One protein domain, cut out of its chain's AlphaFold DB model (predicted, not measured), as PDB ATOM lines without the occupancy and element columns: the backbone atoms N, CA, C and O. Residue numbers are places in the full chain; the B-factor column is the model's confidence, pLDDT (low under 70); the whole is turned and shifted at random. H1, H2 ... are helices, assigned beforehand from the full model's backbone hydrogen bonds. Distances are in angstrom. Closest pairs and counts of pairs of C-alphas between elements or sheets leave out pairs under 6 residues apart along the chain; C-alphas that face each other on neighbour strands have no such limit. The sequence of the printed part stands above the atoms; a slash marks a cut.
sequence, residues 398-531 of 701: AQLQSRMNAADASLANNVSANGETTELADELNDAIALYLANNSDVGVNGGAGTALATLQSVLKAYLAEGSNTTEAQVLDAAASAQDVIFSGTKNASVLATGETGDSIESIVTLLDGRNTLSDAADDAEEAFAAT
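Overview. This is residues 398 to 531 of the 701 residues of an uncharacterized protein of Pseudomonas zhaodongensis (UniProt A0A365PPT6). The long helix H5 joins a head to an arm: H2 and H4, with H3 an up-and-down bundle, each helix running against the one before, pack on its residues 500 to 515, and H1 lies side by side with its later part. The 134 printed residues include five named helices, H1 to H5 in order; the class is all helix, compact, radius of gyration of the C-alphas 16.5 A, spans 55 by 41 by 25 A.

Arrangement. Start at H1, residues 398 to 418; it touches residues 514 to 528 of the hub H5, residues 499 to 529, closest at C-alphas 407 and 521, 4.9 A. H3, residues 448 to 462, forms hairpins with H2, residues 421 to 438, and H4, residues 471 to 485. Every O i to N i+4 pair is within hydrogen-bond range in H1, H2, H3 and H5; in H4, 10 of 11.

Along the chain. Find C-alpha 398 at (15.640, -17.550, -29.417), where H1 begins; H5, 44.5 A long, ends at C-alpha 529 (20.180, -25.564, -21.548).

Size, cuts and confidence. The printed part has no cut; the H4 to H5 link is long. Residues under pLDDT 70 include 398 to 413 and 517 to 531.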
ATOM      1  N   ALA A 398      15.278 -18.966 -29.282       39.28
ATOM      2  CA  ALA A 398      15.640 -17.550 -29.417       39.28
ATOM      3  C   ALA A 398      15.021 -16.655 -28.322       39.28
ATOM      4  O   ALA A 398      15.622 -15.665 -27.906       39.28
ATOM      5  N   GLN A 399      13.819 -16.992 -27.845       40.66
ATOM      6  CA  GLN A 399      13.177 -16.286 -26.736       40.66
ATOM      7  C   GLN A 399      13.829 -16.626 -25.393       40.66
ATOM      8  O   GLN A 399      13.888 -15.759 -24.528       40.66
ATOM      9  N   LEU A 400      14.330 -17.853 -25.229       43.03
ATOM     10  CA  LEU A 400      15.069 -18.274 -24.037       43.03
ATOM     11  C   LEU A 400      16.462 -17.628 -23.989       43.03
ATOM     12  O   LEU A 400      16.781 -16.998 -22.988       43.03
ATOM     13  N   GLN A 401      17.204 -17.609 -25.102       44.53
ATOM     14  CA  GLN A 401      18.480 -16.882 -25.216       44.53
ATOM     15  C   GLN A 401      18.332 -15.392 -24.877       44.53
ATOM     16  O   GLN A 401      19.128 -14.822 -24.139       44.53
ATOM     17  N   SER A 402      17.296 -14.730 -25.405       43.44
ATOM     18  CA  SER A 402      17.068 -13.310 -25.120       43.44
ATOM     19  C   SER A 402      16.727 -13.044 -23.652       43.44
ATOM     20  O   SER A 402      16.922 -11.919 -23.193       43.44
ATOM     21  N   ARG A 403      16.165 -14.029 -22.944       44.41
ATOM     22  CA  ARG A 403      15.855 -13.929 -21.516       44.41
ATOM     23  C   ARG A 403      17.087 -14.178 -20.658       44.41
ATOM     24  O   ARG A 403      17.288 -13.401 -19.737       44.41
ATOM     25  N   MET A 404      17.907 -15.167 -21.013       48.78
ATOM     26  CA  MET A 404      19.202 -15.436 -20.382       48.78
ATOM     27  C   MET A 404      20.103 -14.195 -20.456       48.78
ATOM     28  O   MET A 404      20.388 -13.587 -19.434       48.78
ATOM     29  N   ASN A 405      20.341 -13.661 -21.664       48.47
ATOM     30  CA  ASN A 405      21.147 -12.445 -21.854       48.47
ATOM     31  C   ASN A 405      20.621 -11.230 -21.062       48.47
ATOM     32  O   ASN A 405      21.384 -10.336 -20.694       48.47
ATOM     33  N   ALA A 406      19.302 -11.137 -20.868       46.00
ATOM     34  CA  ALA A 406      18.697 -10.056 -20.096       46.00
ATOM     35  C   ALA A 406      18.868 -10.263 -18.583       46.00
ATOM     36  O   ALA A 406      19.078  -9.279 -17.877       46.00
ATOM     37  N   ALA A 407      18.793 -11.508 -18.104       44.16
ATOM     38  CA  ALA A 407      19.036 -11.864 -16.711       44.16
ATOM     39  C   ALA A 407      20.508 -11.624 -16.330       44.16
ATOM     40  O   ALA A 407      20.764 -10.886 -15.377       44.16
ATOM     41  N   ASP A 408      21.452 -12.076 -17.160       50.81
ATOM     42  CA  ASP A 408      22.895 -11.858 -16.966       50.81
ATOM     43  C   ASP A 408      23.242 -10.368 -16.938       50.81
ATOM     44  O   ASP A 408      23.942  -9.874 -16.050       50.81
ATOM     45  N   ALA A 409      22.686  -9.599 -17.881       50.62
ATOM     46  CA  ALA A 409      22.873  -8.154 -17.917       50.62
ATOM     47  C   ALA A 409      22.293  -7.469 -16.669       50.62
ATOM     48  O   ALA A 409      22.849  -6.483 -16.183       50.62
ATOM     49  N   SER A 410      21.169  -7.954 -16.138       50.84
ATOM     50  CA  SER A 410      20.582  -7.435 -14.901       50.84
ATOM     51  C   SER A 410      21.455  -7.729 -13.677       50.84
ATOM     52  O   SER A 410      21.623  -6.831 -12.845       50.84
ATOM     53  N   LEU A 411      22.058  -8.918 -13.594       51.62
ATOM     54  CA  LEU A 411      22.986  -9.295 -12.526       51.62
ATOM     55  C   LEU A 411      24.277  -8.459 -12.580       51.62
ATOM     56  O   LEU A 411      24.636  -7.803 -11.600       51.62
ATOM     57  N   ALA A 412      24.909  -8.361 -13.754       55.59
ATOM     58  CA  ALA A 412      26.123  -7.565 -13.961       55.59
ATOM     59  C   ALA A 412      25.922  -6.069 -13.644       55.59
ATOM     60  O   ALA A 412      26.786  -5.414 -13.046       55.59
ATOM     61  N   ASN A 413      24.755  -5.514 -13.995       62.41
ATOM     62  CA  ASN A 413      24.399  -4.138 -13.647       62.41
ATOM     63  C   ASN A 413      24.227  -3.942 -12.131       62.41
ATOM     64  O   ASN A 413      24.568  -2.873 -11.624       62.41
ATOM     65  N   ASN A 414      23.717  -4.941 -11.398       73.00
ATOM     66  CA  ASN A 414      23.620  -4.878  -9.937       73.00
ATOM     67  C   ASN A 414      25.010  -4.845  -9.287       73.00
ATOM     68  O   ASN A 414      25.251  -3.970  -8.454       73.00
ATOM     69  N   VAL A 415      25.914  -5.746  -9.694       68.94
ATOM     70  CA  VAL A 415      27.303  -5.800  -9.196       68.94
ATOM     71  C   VAL A 415      28.009  -4.468  -9.450       68.94
ATOM     72  O   VAL A 415      28.529  -3.850  -8.526       68.94
ATOM     73  N   SER A 416      27.908  -3.945 -10.675       73.62
ATOM     74  CA  SER A 416      28.511  -2.657 -11.047       73.62
ATOM     75  C   SER A 416      27.968  -1.468 -10.240       73.62
ATOM     76  O   SER A 416      28.686  -0.497 -10.005       73.62
ATOM     77  N   ALA A 417      26.688  -1.500  -9.854       69.38
ATOM     78  CA  ALA A 417      26.037  -0.400  -9.143       69.38
ATOM     79  C   ALA A 417      26.230  -0.453  -7.620       69.38
ATOM     80  O   ALA A 417      26.235   0.602  -6.984       69.38
ATOM     81  N   ASN A 418      26.351  -1.653  -7.047       71.94
ATOM     82  CA  ASN A 418      26.254  -1.877  -5.601       71.94
ATOM     83  C   ASN A 418      27.494  -2.542  -4.977       71.94
ATOM     84  O   ASN A 418      27.483  -2.768  -3.771       71.94
ATOM     85  N   GLY A 419      28.536  -2.843  -5.759       78.94
ATOM     86  CA  GLY A 419      29.773  -3.475  -5.280       78.94
ATOM     87  C   GLY A 419      29.747  -5.003  -5.349       78.94
ATOM     88  O   GLY A 419      28.692  -5.621  -5.541       78.94
ATOM     89  N   GLU A 420      30.919  -5.620  -5.207       88.38
ATOM     90  CA  GLU A 420      31.073  -7.079  -5.270       88.38
ATOM     91  C   GLU A 420      30.469  -7.768  -4.040       88.38
ATOM     92  O   GLU A 420      30.308  -7.173  -2.973       88.38
ATOM     93  N   THR A 421      30.100  -9.047  -4.162       88.50
ATOM     94  CA  THR A 421      29.500  -9.791  -3.037       88.50
ATOM     95  C   THR A 421      30.479  -9.943  -1.879       88.50
ATOM     96  O   THR A 421      30.070  -9.881  -0.723       88.50
ATOM     97  N   THR A 422      31.775 -10.040  -2.171       89.62
ATOM     98  CA  THR A 422      32.844 -10.081  -1.165       89.62
ATOM     99  C   THR A 422      32.944  -8.794  -0.357       89.62
ATOM    100  O   THR A 422      33.060  -8.859   0.866       89.62
ATOM    101  N   GLU A 423      32.815  -7.635  -1.002       90.19
ATOM    102  CA  GLU A 423      32.813  -6.337  -0.318       90.19
ATOM    103  C   GLU A 423      31.594  -6.212   0.608       90.19
ATOM    104  O   GLU A 423      31.733  -5.916   1.795       90.19
ATOM    105  N   LEU A 424      30.400  -6.537   0.100       90.00
ATOM    106  CA  LEU A 424      29.167  -6.518   0.894       90.00
ATOM    107  C   LEU A 424      29.192  -7.537   2.046       90.00
ATOM    108  O   LEU A 424      28.653  -7.267   3.120       90.00
ATOM    109  N   ALA A 425      29.808  -8.703   1.844       91.38
ATOM    110  CA  ALA A 425      29.943  -9.737   2.864       91.38
ATOM    111  C   ALA A 425      30.845  -9.290   4.025       91.38
ATOM    112  O   ALA A 425      30.509  -9.541   5.188       91.38
ATOM    113  N   ASP A 426      31.956  -8.611   3.725       94.25
ATOM    114  CA  ASP A 426      32.861  -8.046   4.731       94.25
ATOM    115  C   ASP A 426      32.176  -6.925   5.526       94.25
ATOM    116  O   ASP A 426      32.096  -6.986   6.759       94.25
ATOM    117  N   GLU A 427      31.539  -5.976   4.827       93.06
ATOM    118  CA  GLU A 427      30.769  -4.893   5.450       93.06
ATOM    119  C   GLU A 427      29.653  -5.420   6.365       93.06
ATOM    120  O   GLU A 427      29.437  -4.919   7.477       93.06
ATOM    121  N   LEU A 428      28.947  -6.467   5.931       94.38
ATOM    122  CA  LEU A 428      27.885  -7.087   6.713       94.38
ATOM    123  C   LEU A 428      28.425  -7.839   7.933       94.38
ATOM    124  O   LEU A 428      27.839  -7.756   9.017       94.38
ATOM    125  N   ASN A 429      29.540  -8.559   7.794       93.94
ATOM    126  CA  ASN A 429      30.174  -9.270   8.902       93.94
ATOM    127  C   ASN A 429      30.575  -8.303  10.032       93.94
ATOM    128  O   ASN A 429      30.297  -8.581  11.212       93.94
ATOM    129  N   ASP A 430      31.137  -7.150   9.665       92.69
ATOM    130  CA  ASP A 430      31.493  -6.062  10.576       92.69
ATOM    131  C   ASP A 430      30.261  -5.423  11.228       92.69
ATOM    132  O   ASP A 430      30.210  -5.254  12.456       92.69
ATOM    133  N   ALA A 431      29.221  -5.129  10.440       89.88
ATOM    134  CA  ALA A 431      27.976  -4.562  10.949       89.88
ATOM    135  C   ALA A 431      27.299  -5.493  11.973       89.88
ATOM    136  O   ALA A 431      26.884  -5.045  13.051       89.88
ATOM    137  N   ILE A 432      27.258  -6.805  11.702       90.31
ATOM    138  CA  ILE A 432      26.716  -7.810  12.628       90.31
ATOM    139  C   ILE A 432      27.561  -7.894  13.904       90.31
ATOM    140  O   ILE A 432      27.003  -7.943  15.005       90.31
ATOM    141  N   ALA A 433      28.895  -7.870  13.799       88.38
ATOM    142  CA  ALA A 433      29.784  -7.903  14.962       88.38
ATOM    143  C   ALA A 433      29.539  -6.706  15.895       88.38
ATOM    144  O   ALA A 433      29.393  -6.879  17.110       88.38
ATOM    145  N   LEU A 434      29.428  -5.504  15.324       86.19
ATOM    146  CA  LEU A 434      29.127  -4.279  16.062       86.19
ATOM    147  C   LEU A 434      27.732  -4.311  16.694       86.19
ATOM    148  O   LEU A 434      27.562  -3.888  17.842       86.19
ATOM    149  N   TYR A 435      26.727  -4.816  15.979       86.06
ATOM    150  CA  TYR A 435      25.365  -4.918  16.496       86.06
ATOM    151  C   TYR A 435      25.269  -5.894  17.675       86.06
ATOM    152  O   TYR A 435      24.698  -5.542  18.710       86.06
ATOM    153  N   LEU A 436      25.872  -7.084  17.566       82.00
ATOM    154  CA  LEU A 436      25.871  -8.097  18.628       82.00
ATOM    155  C   LEU A 436      26.661  -7.649  19.868       82.00
ATOM    156  O   LEU A 436      26.250  -7.936  20.993       82.00
ATOM    157  N   ALA A 437      27.756  -6.903  19.688       82.81
ATOM    158  CA  ALA A 437      28.530  -6.346  20.799       82.81
ATOM    159  C   ALA A 437      27.734  -5.310  21.614       82.81
ATOM    160  O   ALA A 437      27.872  -5.243  22.838       82.81
ATOM    161  N   ASN A 438      26.888  -4.520  20.944       78.62
ATOM    162  CA  ASN A 438      26.120  -3.436  21.562       78.62
ATOM    163  C   ASN A 438      24.719  -3.855  22.035       78.62
ATOM    164  O   ASN A 438      24.135  -3.177  22.878       78.62
ATOM    165  N   ASN A 439      24.194  -4.979  21.543       72.62
ATOM    166  CA  ASN A 439      22.872  -5.494  21.890       72.62
ATOM    167  C   ASN A 439      22.983  -6.902  22.495       72.62
ATOM    168  O   ASN A 439      22.615  -7.903  21.890       72.62
ATOM    169  N   SER A 440      23.464  -6.986  23.739       58.69
ATOM    170  CA  SER A 440      23.659  -8.258  24.460       58.69
ATOM    171  C   SER A 440      22.351  -9.008  24.790       58.69
ATOM    172  O   SER A 440      22.401 -10.150  25.240       58.69
ATOM    173  N   ASP A 441      21.192  -8.367  24.587       55.91
ATOM    174  CA  ASP A 441      19.852  -8.842  24.975       55.91
ATOM    175  C   ASP A 441      19.036  -9.425  23.800       55.91
ATOM    176  O   ASP A 441      17.882  -9.820  23.967       55.91
ATOM    177  N   VAL A 442      19.628  -9.555  22.602       54.06
ATOM    178  CA  VAL A 442      18.971 -10.192  21.431       54.06
ATOM    179  C   VAL A 442      18.739 -11.705  21.675       54.06
ATOM    180  O   VAL A 442      18.101 -12.397  20.888       54.06
ATOM    181  N   GLY A 443      19.202 -12.228  22.816       50.19
ATOM    182  CA  GLY A 443      19.094 -13.622  23.234       50.19
ATOM    183  C   GLY A 443      17.866 -14.019  24.061       50.19
ATOM    184  O   GLY A 443      17.934 -15.083  24.672       50.19
ATOM    185  N   VAL A 444      16.768 -13.243  24.142       42.66
ATOM    186  CA  VAL A 444      15.654 -13.644  25.043       42.66
ATOM    187  C   VAL A 444      14.240 -13.779  24.469       42.66
ATOM    188  O   VAL A 444      13.411 -14.256  25.233       42.66
ATOM    189  N   ASN A 445      13.918 -13.481  23.195       45.94
ATOM    190  CA  ASN A 445      12.655 -13.957  22.555       45.94
ATOM    191  C   ASN A 445      12.451 -13.515  21.079       45.94
ATOM    192  O   ASN A 445      11.487 -12.820  20.764       45.94
ATOM    193  N   GLY A 446      13.297 -13.933  20.135       54.00
ATOM    194  CA  GLY A 446      12.975 -13.749  18.710       54.00
ATOM    195  C   GLY A 446      14.026 -14.338  17.777       54.00
ATOM    196  O   GLY A 446      15.212 -14.238  18.063       54.00
ATOM    197  N   GLY A 447      13.607 -14.957  16.671       68.44
ATOM    198  CA  GLY A 447      14.486 -15.684  15.741       68.44
ATOM    199  C   GLY A 447      15.646 -14.874  15.136       68.44
ATOM    200  O   GLY A 447      16.600 -15.473  14.650       68.44
ATOM    201  N   ALA A 448      15.621 -13.539  15.211       75.19
ATOM    202  CA  ALA A 448      16.601 -12.660  14.568       75.19
ATOM    203  C   ALA A 448      18.029 -12.759  15.130       75.19
ATOM    204  O   ALA A 448      18.983 -12.742  14.361       75.19
ATOM    205  N   GLY A 449      18.211 -12.918  16.447       77.19
ATOM    206  CA  GLY A 449      19.558 -13.079  17.020       77.19
ATOM    207  C   GLY A 449      20.244 -14.365  16.554       77.19
ATOM    208  O   GLY A 449      21.440 -14.379  16.274       77.19
ATOM    209  N   THR A 450      19.466 -15.440  16.425       81.88
ATOM    210  CA  THR A 450      19.935 -16.723  15.895       81.88
ATOM    211  C   THR A 450      20.221 -16.644  14.396       81.88
ATOM    212  O   THR A 450      21.241 -17.173  13.956       81.88
ATOM    213  N   ALA A 451      19.374 -15.955  13.625       86.12
ATOM    214  CA  ALA A 451      19.594 -15.725  12.198       86.12
ATOM    215  C   ALA A 451      20.891 -14.939  11.940       86.12
ATOM    216  O   ALA A 451      21.728 -15.394  11.169       86.12
ATOM    217  N   LEU A 452      21.126 -13.837  12.667       88.06
ATOM    218  CA  LEU A 452      22.355 -13.044  12.536       88.06
ATOM    219  C   LEU A 452      23.615 -13.826  12.920       88.06
ATOM    220  O   LEU A 452      24.638 -13.703  12.253       88.06
ATOM    221  N   ALA A 453      23.560 -14.647  13.972       86.00
ATOM    222  CA  ALA A 453      24.695 -15.486  14.359       86.00
ATOM    223  C   ALA A 453      25.007 -16.564  13.305       86.00
ATOM    224  O   ALA A 453      26.174 -16.864  13.059       86.00
ATOM    225  N   THR A 454      23.968 -17.125  12.679       90.31
ATOM    226  CA  THR A 454      24.105 -18.112  11.599       90.31
ATOM    227  C   THR A 454      24.707 -17.460  10.358       90.31
ATOM    228  O   THR A 454      25.727 -17.931   9.863       90.31
ATOM    229  N   LEU A 455      24.152 -16.323   9.930       94.12
ATOM    230  CA  LEU A 455      24.657 -15.537   8.808       94.12
ATOM    231  C   LEU A 455      26.117 -15.120   9.018       94.12
ATOM    232  O   LEU A 455      26.956 -15.349   8.154       94.12
ATOM    233  N   GLN A 456      26.468 -14.608  10.201       93.69
ATOM    234  CA  GLN A 456      27.848 -14.221  10.499       93.69
ATOM    235  C   GLN A 456      28.825 -15.403  10.450       93.69
ATOM    236  O   GLN A 456      29.991 -15.227  10.102       93.69
ATOM    237  N   SER A 457      28.377 -16.609  10.804       93.88
ATOM    238  CA  SER A 457      29.208 -17.804  10.673       93.88
ATOM    239  C   SER A 457      29.518 -18.123   9.209       93.88
ATOM    240  O   SER A 457      30.648 -18.505   8.917       93.88
ATOM    241  N   VAL A 458      28.541 -17.962   8.312       96.00
ATOM    242  CA  VAL A 458      28.714 -18.177   6.866       96.00
ATOM    243  C   VAL A 458      29.626 -17.105   6.274       96.00
ATOM    244  O   VAL A 458      30.590 -17.445   5.601       96.00
ATOM    245  N   LEU A 459      29.408 -15.831   6.614       96.12
ATOM    246  CA  LEU A 459      30.244 -14.717   6.144       96.12
ATOM    247  C   LEU A 459      31.716 -14.886   6.541       96.12
ATOM    248  O   LEU A 459      32.606 -14.746   5.712       96.12
ATOM    249  N   LYS A 460      31.992 -15.255   7.798       95.00
ATOM    250  CA  LYS A 460      33.368 -15.512   8.260       95.00
ATOM    251  C   LYS A 460      34.022 -16.684   7.553       95.00
ATOM    252  O   LYS A 460      35.234 -16.670   7.375       95.00
ATOM    253  N   ALA A 461      33.242 -17.709   7.225       94.81
ATOM    254  CA  ALA A 461      33.750 -18.824   6.457       94.81
ATOM    255  C   ALA A 461      34.052 -18.371   5.024       94.81
ATOM    256  O   ALA A 461      35.144 -18.637   4.551       94.81
ATOM    257  N   TYR A 462      33.162 -17.629   4.365       95.06
ATOM    258  CA  TYR A 462      33.369 -17.099   3.012       95.06
ATOM    259  C   TYR A 462      34.599 -16.186   2.887       95.06
ATOM    260  O   TYR A 462      35.369 -16.315   1.946       95.06
ATOM    261  N   LEU A 463      34.838 -15.322   3.875       94.19
ATOM    262  CA  LEU A 463      35.957 -14.369   3.873       94.19
ATOM    263  C   LEU A 463      37.311 -14.986   4.279       94.19
ATOM    264  O   LEU A 463      38.324 -14.287   4.299       94.19
ATOM    265  N   ALA A 464      37.351 -16.264   4.667       93.75
ATOM    266  CA  ALA A 464      38.580 -16.916   5.105       93.75
ATOM    267  C   ALA A 464      39.386 -17.479   3.924       93.75
ATOM    268  O   ALA A 464      38.848 -18.153   3.047       93.75
ATOM    269  N   GLU A 465      40.702 -17.269   3.950       78.44
ATOM    270  CA  GLU A 465      41.629 -17.827   2.962       78.44
ATOM    271  C   GLU A 465      41.575 -19.367   2.959       78.44
ATOM    272  O   GLU A 465      41.639 -20.006   4.013       78.44
ATOM    273  N   GLY A 466      41.426 -19.967   1.773       76.06
ATOM    274  CA  GLY A 466      41.301 -21.420   1.607       76.06
ATOM    275  C   GLY A 466      39.952 -22.012   2.041       76.06
ATOM    276  O   GLY A 466      39.859 -23.219   2.268       76.06
ATOM    277  N   SER A 467      38.913 -21.191   2.208       84.88
ATOM    278  CA  SER A 467      37.560 -21.669   2.499       84.88
ATOM    279  C   SER A 467      36.862 -22.262   1.277       84.88
ATOM    280  O   SER A 467      37.005 -21.765   0.167       84.88
ATOM    281  N   ASN A 468      36.018 -23.271   1.514       84.62
ATOM    282  CA  ASN A 468      35.125 -23.861   0.506       84.62
ATOM    283  C   ASN A 468      33.712 -23.248   0.529       84.62
ATOM    284  O   ASN A 468      32.787 -23.813  -0.053       84.62
ATOM    285  N   THR A 469      33.500 -22.166   1.284       91.25
ATOM    286  CA  THR A 469      32.192 -21.496   1.322       91.25
ATOM    287  C   THR A 469      32.025 -20.682   0.046       91.25
ATOM    288  O   THR A 469      32.908 -19.906  -0.299       91.25
ATOM    289  N   THR A 470      30.908 -20.868  -0.642       92.69
ATOM    290  CA  THR A 470      30.619 -20.272  -1.955       92.69
ATOM    291  C   THR A 470      29.792 -18.993  -1.835       92.69
ATOM    292  O   THR A 470      29.150 -18.750  -0.810       92.69
ATOM    293  N   GLU A 471      29.769 -18.194  -2.903       88.56
ATOM    294  CA  GLU A 471      28.940 -16.989  -2.994       88.56
ATOM    295  C   GLU A 471      27.443 -17.303  -2.834       88.56
ATOM    296  O   GLU A 471      26.768 -16.668  -2.027       88.56
ATOM    297  N   ALA A 472      26.944 -18.348  -3.503       82.75
ATOM    298  CA  ALA A 472      25.554 -18.796  -3.388       82.75
ATOM    299  C   ALA A 472      25.151 -19.083  -1.930       82.75
ATOM    300  O   ALA A 472      24.102 -18.649  -1.463       82.75
ATOM    301  N   GLN A 473      26.034 -19.720  -1.151       91.88
ATOM    302  CA  GLN A 473      25.778 -19.985   0.270       91.88
ATOM    303  C   GLN A 473      25.675 -18.704   1.111       91.88
ATOM    304  O   GLN A 473      24.964 -18.691   2.118       91.88
ATOM    305  N   VAL A 474      26.381 -17.633   0.732       92.00
ATOM    306  CA  VAL A 474      26.259 -16.319   1.379       92.00
ATOM    307  C   VAL A 474      24.920 -15.673   1.038       92.00
ATOM    308  O   VAL A 474      24.251 -15.168   1.944       92.00
ATOM    309  N   LEU A 475      24.523 -15.705  -0.234       85.50
ATOM    310  CA  LEU A 475      23.269 -15.118  -0.707       85.50
ATOM    311  C   LEU A 475      22.046 -15.832  -0.099       85.50
ATOM    312  O   LEU A 475      21.187 -15.166   0.480       85.50
ATOM    313  N   ASP A 476      22.045 -17.168  -0.055       88.00
ATOM    314  CA  ASP A 476      21.020 -17.986   0.615       88.00
ATOM    315  C   ASP A 476      20.901 -17.681   2.113       88.00
ATOM    316  O   ASP A 476      19.806 -17.582   2.688       88.00
ATOM    317  N   ALA A 477      22.049 -17.543   2.785       87.50
ATOM    318  CA  ALA A 477      22.085 -17.205   4.200       87.50
ATOM    319  C   ALA A 477      21.547 -15.787   4.446       87.50
ATOM    320  O   ALA A 477      20.888 -15.555   5.466       87.50
ATOM    321  N   ALA A 478      21.809 -14.848   3.531       88.44
ATOM    322  CA  ALA A 478      21.293 -13.487   3.591       88.44
ATOM    323  C   ALA A 478      19.778 -13.447   3.351       88.44
ATOM    324  O   ALA A 478      19.076 -12.849   4.167       88.44
ATOM    325  N   ALA A 479      19.260 -14.148   2.338       85.12
ATOM    326  CA  ALA A 479      17.823 -14.289   2.075       85.12
ATOM    327  C   ALA A 479      17.087 -14.905   3.280       85.12
ATOM    328  O   ALA A 479      16.117 -14.354   3.806       85.12
ATOM    329  N   SER A 480      17.640 -15.986   3.842       85.56
ATOM    330  CA  SER A 480      17.108 -16.621   5.057       85.56
ATOM    331  C   SER A 480      17.095 -15.674   6.262       85.56
ATOM    332  O   SER A 480      16.178 -15.701   7.090       85.56
ATOM    333  N   ALA A 481      18.126 -14.840   6.407       84.81
ATOM    334  CA  ALA A 481      18.179 -13.847   7.469       84.81
ATOM    335  C   ALA A 481      17.188 -12.704   7.227       84.81
ATOM    336  O   ALA A 481      16.575 -12.244   8.191       84.81
ATOM    337  N   GLN A 482      17.004 -12.276   5.977       85.75
ATOM    338  CA  GLN A 482      16.060 -11.235   5.584       85.75
ATOM    339  C   GLN A 482      14.630 -11.612   5.992       85.75
ATOM    340  O   GLN A 482      13.977 -10.833   6.691       85.75
ATOM    341  N   ASP A 483      14.185 -12.832   5.686       84.06
ATOM    342  CA  ASP A 483      12.862 -13.349   6.065       84.06
ATOM    343  C   ASP A 483      12.595 -13.251   7.575       84.06
ATOM    344  O   ASP A 483      11.495 -12.922   8.036       84.06
ATOM    345  N   VAL A 484      13.624 -13.518   8.381       82.38
ATOM    346  CA  VAL A 484      13.526 -13.471   9.840       82.38
ATOM    347  C   VAL A 484      13.606 -12.032  10.357       82.38
ATOM    348  O   VAL A 484      12.830 -11.666  11.248       82.38
ATOM    349  N   ILE A 485      14.511 -11.216   9.806       80.62
ATOM    350  CA  ILE A 485      14.697  -9.796  10.143       80.62
ATOM    351  C   ILE A 485      13.421  -9.001   9.849       80.62
ATOM    352  O   ILE A 485      13.056  -8.130  10.636       80.62
ATOM    353  N   PHE A 486      12.696  -9.345   8.787       79.38
ATOM    354  CA  PHE A 486      11.481  -8.658   8.352       79.38
ATOM    355  C   PHE A 486      10.185  -9.433   8.634       79.38
ATOM    356  O   PHE A 486       9.159  -9.216   7.988       79.38
ATOM    357  N   SER A 487      10.168 -10.304   9.644       64.25
ATOM    358  CA  SER A 487       8.979 -11.102   9.974       64.25
ATOM    359  C   SER A 487       7.866 -10.269  10.664       64.25
ATOM    360  O   SER A 487       7.953  -9.912  11.838       64.25
ATOM    361  N   GLY A 488       6.761  -9.951   9.960       60.59
ATOM    362  CA  GLY A 488       5.600  -9.246  10.548       60.59
ATOM    363  C   GLY A 488       4.544  -8.724   9.555       60.59
ATOM    364  O   GLY A 488       4.731  -8.764   8.348       60.59
ATOM    365  N   THR A 489       3.427  -8.161  10.049       50.34
ATOM    366  CA  THR A 489       2.269  -7.689   9.231       50.34
ATOM    367  C   THR A 489       2.558  -6.504   8.294       50.34
ATOM    368  O   THR A 489       1.652  -6.019   7.621       50.34
ATOM    369  N   LYS A 490       3.797  -6.005   8.267       53.38
ATOM    370  CA  LYS A 490       4.237  -4.887   7.423       53.38
ATOM    371  C   LYS A 490       5.673  -5.040   6.913       53.38
ATOM    372  O   LYS A 490       6.257  -4.022   6.561       53.38
ATOM    373  N   ASN A 491       6.253  -6.243   6.956       60.50
ATOM    374  CA  ASN A 491       7.697  -6.435   6.764       60.50
ATOM    375  C   ASN A 491       8.490  -5.423   7.604       60.50
ATOM    376  O   ASN A 491       9.284  -4.643   7.094       60.50
ATOM    377  N   ALA A 492       8.143  -5.321   8.888       63.53
ATOM    378  CA  ALA A 492       8.796  -4.381   9.783       63.53
ATOM    379  C   ALA A 492      10.029  -5.061  10.369       63.53
ATOM    380  O   ALA A 492       9.901  -6.144  10.940       63.53
ATOM    381  N   SER A 493      11.179  -4.402  10.244       73.88
ATOM    382  CA  SER A 493      12.431  -4.838  10.851       73.88
ATOM    383  C   SER A 493      12.250  -5.107  12.344       73.88
ATOM    384  O   SER A 493      11.672  -4.296  13.080       73.88
ATOM    385  N   VAL A 494      12.717  -6.270  12.792       77.19
ATOM    386  CA  VAL A 494      12.725  -6.660  14.209       77.19
ATOM    387  C   VAL A 494      14.048  -6.309  14.897       77.19
ATOM    388  O   VAL A 494      14.208  -6.574  16.093       77.19
ATOM    389  N   LEU A 495      14.998  -5.720  14.161       78.94
ATOM    390  CA  LEU A 495      16.242  -5.189  14.712       78.94
ATOM    391  C   LEU A 495      15.984  -3.867  15.451       78.94
ATOM    392  O   LEU A 495      15.032  -3.136  15.176       78.94
ATOM    393  N   ALA A 496      16.818  -3.566  16.448       69.31
ATOM    394  CA  ALA A 496      16.717  -2.315  17.191       69.31
ATOM    395  C   ALA A 496      17.014  -1.115  16.273       69.31
ATOM    396  O   ALA A 496      17.994  -1.133  15.534       69.31
ATOM    397  N   THR A 497      16.205  -0.052  16.358       61.22
ATOM    398  CA  THR A 497      16.372   1.160  15.536       61.22
ATOM    399  C   THR A 497      17.691   1.878  15.849       61.22
ATOM    400  O   THR A 497      17.915   2.250  17.008       61.22
ATOM    401  N   GLY A 498      18.522   2.118  14.830       68.44
ATOM    402  CA  GLY A 498      19.812   2.810  14.919       68.44
ATOM    403  C   GLY A 498      20.726   2.480  13.732       68.44
ATOM    404  O   GLY A 498      20.492   1.496  13.042       68.44
ATOM    405  N   GLU A 499      21.792   3.266  13.533       74.44
ATOM    406  CA  GLU A 499      22.652   3.196  12.332       74.44
ATOM    407  C   GLU A 499      23.161   1.778  12.013       74.44
ATOM    408  O   GLU A 499      23.152   1.375  10.859       74.44
ATOM    409  N   THR A 500      23.541   0.982  13.020       77.69
ATOM    410  CA  THR A 500      24.028  -0.394  12.804       77.69
ATOM    411  C   THR A 500      22.929  -1.385  12.421       77.69
ATOM    412  O   THR A 500      23.195  -2.304  11.654       77.69
ATOM    413  N   GLY A 501      21.707  -1.219  12.938       80.12
ATOM    414  CA  GLY A 501      20.554  -2.024  12.528       80.12
ATOM    415  C   GLY A 501      20.139  -1.700  11.094       80.12
ATOM    416  O   GLY A 501      19.951  -2.616  10.298       80.12
ATOM    417  N   ASP A 502      20.112  -0.408  10.756       81.31
ATOM    418  CA  ASP A 502      19.786   0.091   9.415       81.31
ATOM    419  C   ASP A 502      20.826  -0.372   8.370       81.31
ATOM    420  O   ASP A 502      20.462  -0.749   7.256       81.31
ATOM    421  N   SER A 503      22.119  -0.409   8.725       83.62
ATOM    422  CA  SER A 503      23.181  -0.952   7.858       83.62
ATOM    423  C   SER A 503      23.010  -2.446   7.581       83.62
ATOM    424  O   SER A 503      23.091  -2.857   6.425       83.62
ATOM    425  N   ILE A 504      22.744  -3.258   8.613       85.44
ATOM    426  CA  ILE A 504      22.488  -4.700   8.443       85.44
ATOM    427  C   ILE A 504      21.279  -4.907   7.530       85.44
ATOM    428  O   ILE A 504      21.337  -5.698   6.597       85.44
ATOM    429  N   GLU A 505      20.199  -4.168   7.781       83.94
ATOM    430  CA  GLU A 505      18.963  -4.228   7.008       83.94
ATOM    431  C   GLU A 505      19.188  -3.900   5.525       83.94
ATOM    432  O   GLU A 505      18.728  -4.631   4.643       83.94
ATOM    433  N   SER A 506      19.944  -2.836   5.246       84.38
ATOM    434  CA  SER A 506      20.268  -2.407   3.886       84.38
ATOM    435  C   SER A 506      21.096  -3.448   3.136       84.38
ATOM    436  O   SER A 506      20.761  -3.784   2.002       84.38
ATOM    437  N   ILE A 507      22.169  -3.961   3.746       83.44
ATOM    438  CA  ILE A 507      23.080  -4.890   3.065       83.44
ATOM    439  C   ILE A 507      22.414  -6.258   2.875       83.44
ATOM    440  O   ILE A 507      22.488  -6.822   1.788       83.44
ATOM    441  N   VAL A 508      21.677  -6.758   3.875       83.38
ATOM    442  CA  VAL A 508      20.908  -8.008   3.746       83.38
ATOM    443  C   VAL A 508      19.854  -7.904   2.640       83.38
ATOM    444  O   VAL A 508      19.696  -8.841   1.867       83.38
ATOM    445  N   THR A 509      19.175  -6.760   2.506       82.81
ATOM    446  CA  THR A 509      18.196  -6.539   1.424       82.81
ATOM    447  C   THR A 509      18.853  -6.485   0.044       82.81
ATOM    448  O   THR A 509      18.279  -6.968  -0.929       82.81
ATOM    449  N   LEU A 510      20.053  -5.905  -0.060       76.75
ATOM    450  CA  LEU A 510      20.816  -5.898  -1.310       76.75
ATOM    451  C   LEU A 510      21.269  -7.307  -1.708       76.75
ATOM    452  O   LEU A 510      21.140  -7.664  -2.877       76.75
ATOM    453  N   LEU A 511      21.763  -8.096  -0.750       77.94
ATOM    454  CA  LEU A 511      22.202  -9.472  -0.984       77.94
ATOM    455  C   LEU A 511      21.031 -10.403  -1.328       77.94
ATOM    456  O   LEU A 511      21.163 -11.204  -2.241       77.94
ATOM    457  N   ASP A 512      19.868 -10.255  -0.695       83.81
ATOM    458  CA  ASP A 512      18.654 -10.991  -1.081       83.81
ATOM    459  C   ASP A 512      18.157 -10.613  -2.492       83.81
ATOM    460  O   ASP A 512      17.847 -11.471  -3.321       83.81
ATOM    461  N   GLY A 513      18.167  -9.317  -2.824       70.81
ATOM    462  CA  GLY A 513      17.861  -8.866  -4.181       70.81
ATOM    463  C   GLY A 513      18.859  -9.396  -5.217       70.81
ATOM    464  O   GLY A 513      18.476  -9.657  -6.357       70.81
ATOM    465  N   ARG A 514      20.129  -9.580  -4.829       78.38
ATOM    466  CA  ARG A 514      21.151 -10.242  -5.650       78.38
ATOM    467  C   ARG A 514      20.895 -11.744  -5.767       78.38
ATOM    468  O   ARG A 514      21.009 -12.244  -6.877       78.38
ATOM    469  N   ASN A 515      20.457 -12.410  -4.695       76.62
ATOM    470  CA  ASN A 515      20.022 -13.811  -4.719       76.62
ATOM    471  C   ASN A 515      18.912 -14.016  -5.753       76.62
ATOM    472  O   ASN A 515      19.051 -14.820  -6.658       76.62
ATOM    473  N   THR A 516      17.876 -13.174  -5.719       72.88
ATOM    474  CA  THR A 516      16.754 -13.241  -6.675       72.88
ATOM    475  C   THR A 516      17.196 -13.048  -8.132       72.88
ATOM    476  O   THR A 516      16.610 -13.626  -9.047       72.88
ATOM    477  N   LEU A 517      18.189 -12.187  -8.380       57.91
ATOM    478  CA  LEU A 517      18.729 -11.968  -9.726       57.91
ATOM    479  C   LEU A 517      19.617 -13.126 -10.185       57.91
ATOM    480  O   LEU A 517      19.570 -13.455 -11.366       57.91
ATOM    481  N   SER A 518      20.388 -13.713  -9.266       63.03
ATOM    482  CA  SER A 518      21.184 -14.918  -9.506       63.03
ATOM    483  C   SER A 518      20.274 -16.096  -9.845       63.03
ATOM    484  O   SER A 518      20.398 -16.645 -10.930       63.03
ATOM    485  N   ASP A 519      19.263 -16.370  -9.015       65.88
ATOM    486  CA  ASP A 519      18.276 -17.433  -9.243       65.88
ATOM    487  C   ASP A 519      17.570 -17.267 -10.598       65.88
ATOM    488  O   ASP A 519      17.343 -18.227 -11.324       65.88
ATOM    489  N   ALA A 520      17.229 -16.031 -10.978       50.94
ATOM    490  CA  ALA A 520      16.582 -15.758 -12.258       50.94
ATOM    491  C   ALA A 520      17.513 -15.932 -13.473       50.94
ATOM    492  O   ALA A 520      17.010 -16.177 -14.574       50.94
ATOM    493  N   ALA A 521      18.825 -15.748 -13.299       48.16
ATOM    494  CA  ALA A 521      19.831 -16.040 -14.316       48.16
ATOM    495  C   ALA A 521      20.036 -17.555 -14.432       48.16
ATOM    496  O   ALA A 521      19.868 -18.083 -15.530       48.16
ATOM    497  N   ASP A 522      20.220 -18.243 -13.305       60.53
ATOM    498  CA  ASP A 522      20.362 -19.701 -13.226       60.53
ATOM    499  C   ASP A 522      19.130 -20.415 -13.814       60.53
ATOM    500  O   ASP A 522      19.260 -21.285 -14.671       60.53
ATOM    501  N   ASP A 523      17.912 -19.992 -13.457       56.91
ATOM    502  CA  ASP A 523      16.660 -20.521 -14.016       56.91
ATOM    503  C   ASP A 523      16.561 -20.289 -15.538       56.91
ATOM    504  O   ASP A 523      15.981 -21.095 -16.276       56.91
ATOM    505  N   ALA A 524      17.054 -19.146 -16.029       47.47
ATOM    506  CA  ALA A 524      17.018 -18.811 -17.452       47.47
ATOM    507  C   ALA A 524      18.056 -19.609 -18.247       47.47
ATOM    508  O   ALA A 524      17.754 -20.037 -19.366       47.47
ATOM    509  N   GLU A 525      19.228 -19.825 -17.661       54.38
ATOM    510  CA  GLU A 525      20.284 -20.686 -18.175       54.38
ATOM    511  C   GLU A 525      19.832 -22.148 -18.185       54.38
ATOM    512  O   GLU A 525      19.875 -22.782 -19.236       54.38
ATOM    513  N   GLU A 526      19.269 -22.665 -17.088       55.94
ATOM    514  CA  GLU A 526      18.738 -24.031 -17.005       55.94
ATOM    515  C   GLU A 526      17.600 -24.239 -18.014       55.94
ATOM    516  O   GLU A 526      17.559 -25.240 -18.730       55.94
ATOM    517  N   ALA A 527      16.696 -23.265 -18.159       49.25
ATOM    518  CA  ALA A 527      15.631 -23.329 -19.157       49.25
ATOM    519  C   ALA A 527      16.159 -23.275 -20.601       49.25
ATOM    520  O   ALA A 527      15.556 -23.877 -21.495       49.25
ATOM    521  N   PHE A 528      17.256 -22.555 -20.851       47.59
ATOM    522  CA  PHE A 528      17.910 -22.497 -22.154       47.59
ATOM    523  C   PHE A 528      18.665 -23.801 -22.457       47.59
ATOM    524  O   PHE A 528      18.436 -24.404 -23.509       47.59
ATOM    525  N   ALA A 529      19.460 -24.293 -21.508       49.53
ATOM    526  CA  ALA A 529      20.180 -25.564 -21.548       49.53
ATOM    527  C   ALA A 529      19.246 -26.786 -21.553       49.53
ATOM    528  O   ALA A 529      19.616 -27.858 -22.017       49.53
ATOM    529  N   ALA A 530      17.995 -26.660 -21.111       50.03
ATOM    530  CA  ALA A 530      16.988 -27.708 -21.274       50.03
ATOM    531  C   ALA A 530      16.482 -27.839 -22.727       50.03
ATOM    532  O   ALA A 530      15.747 -28.780 -23.042       50.03
ATOM    533  N   THR A 531      16.842 -26.911 -23.624       42.47
ATOM    534  CA  THR A 531      16.516 -27.006 -25.054       42.47
ATOM    535  C   THR A 531      17.636 -27.662 -25.847       42.47
ATOM    536  O   THR A 531      18.809 -27.409 -25.608       42.47
TER     537      THR A 531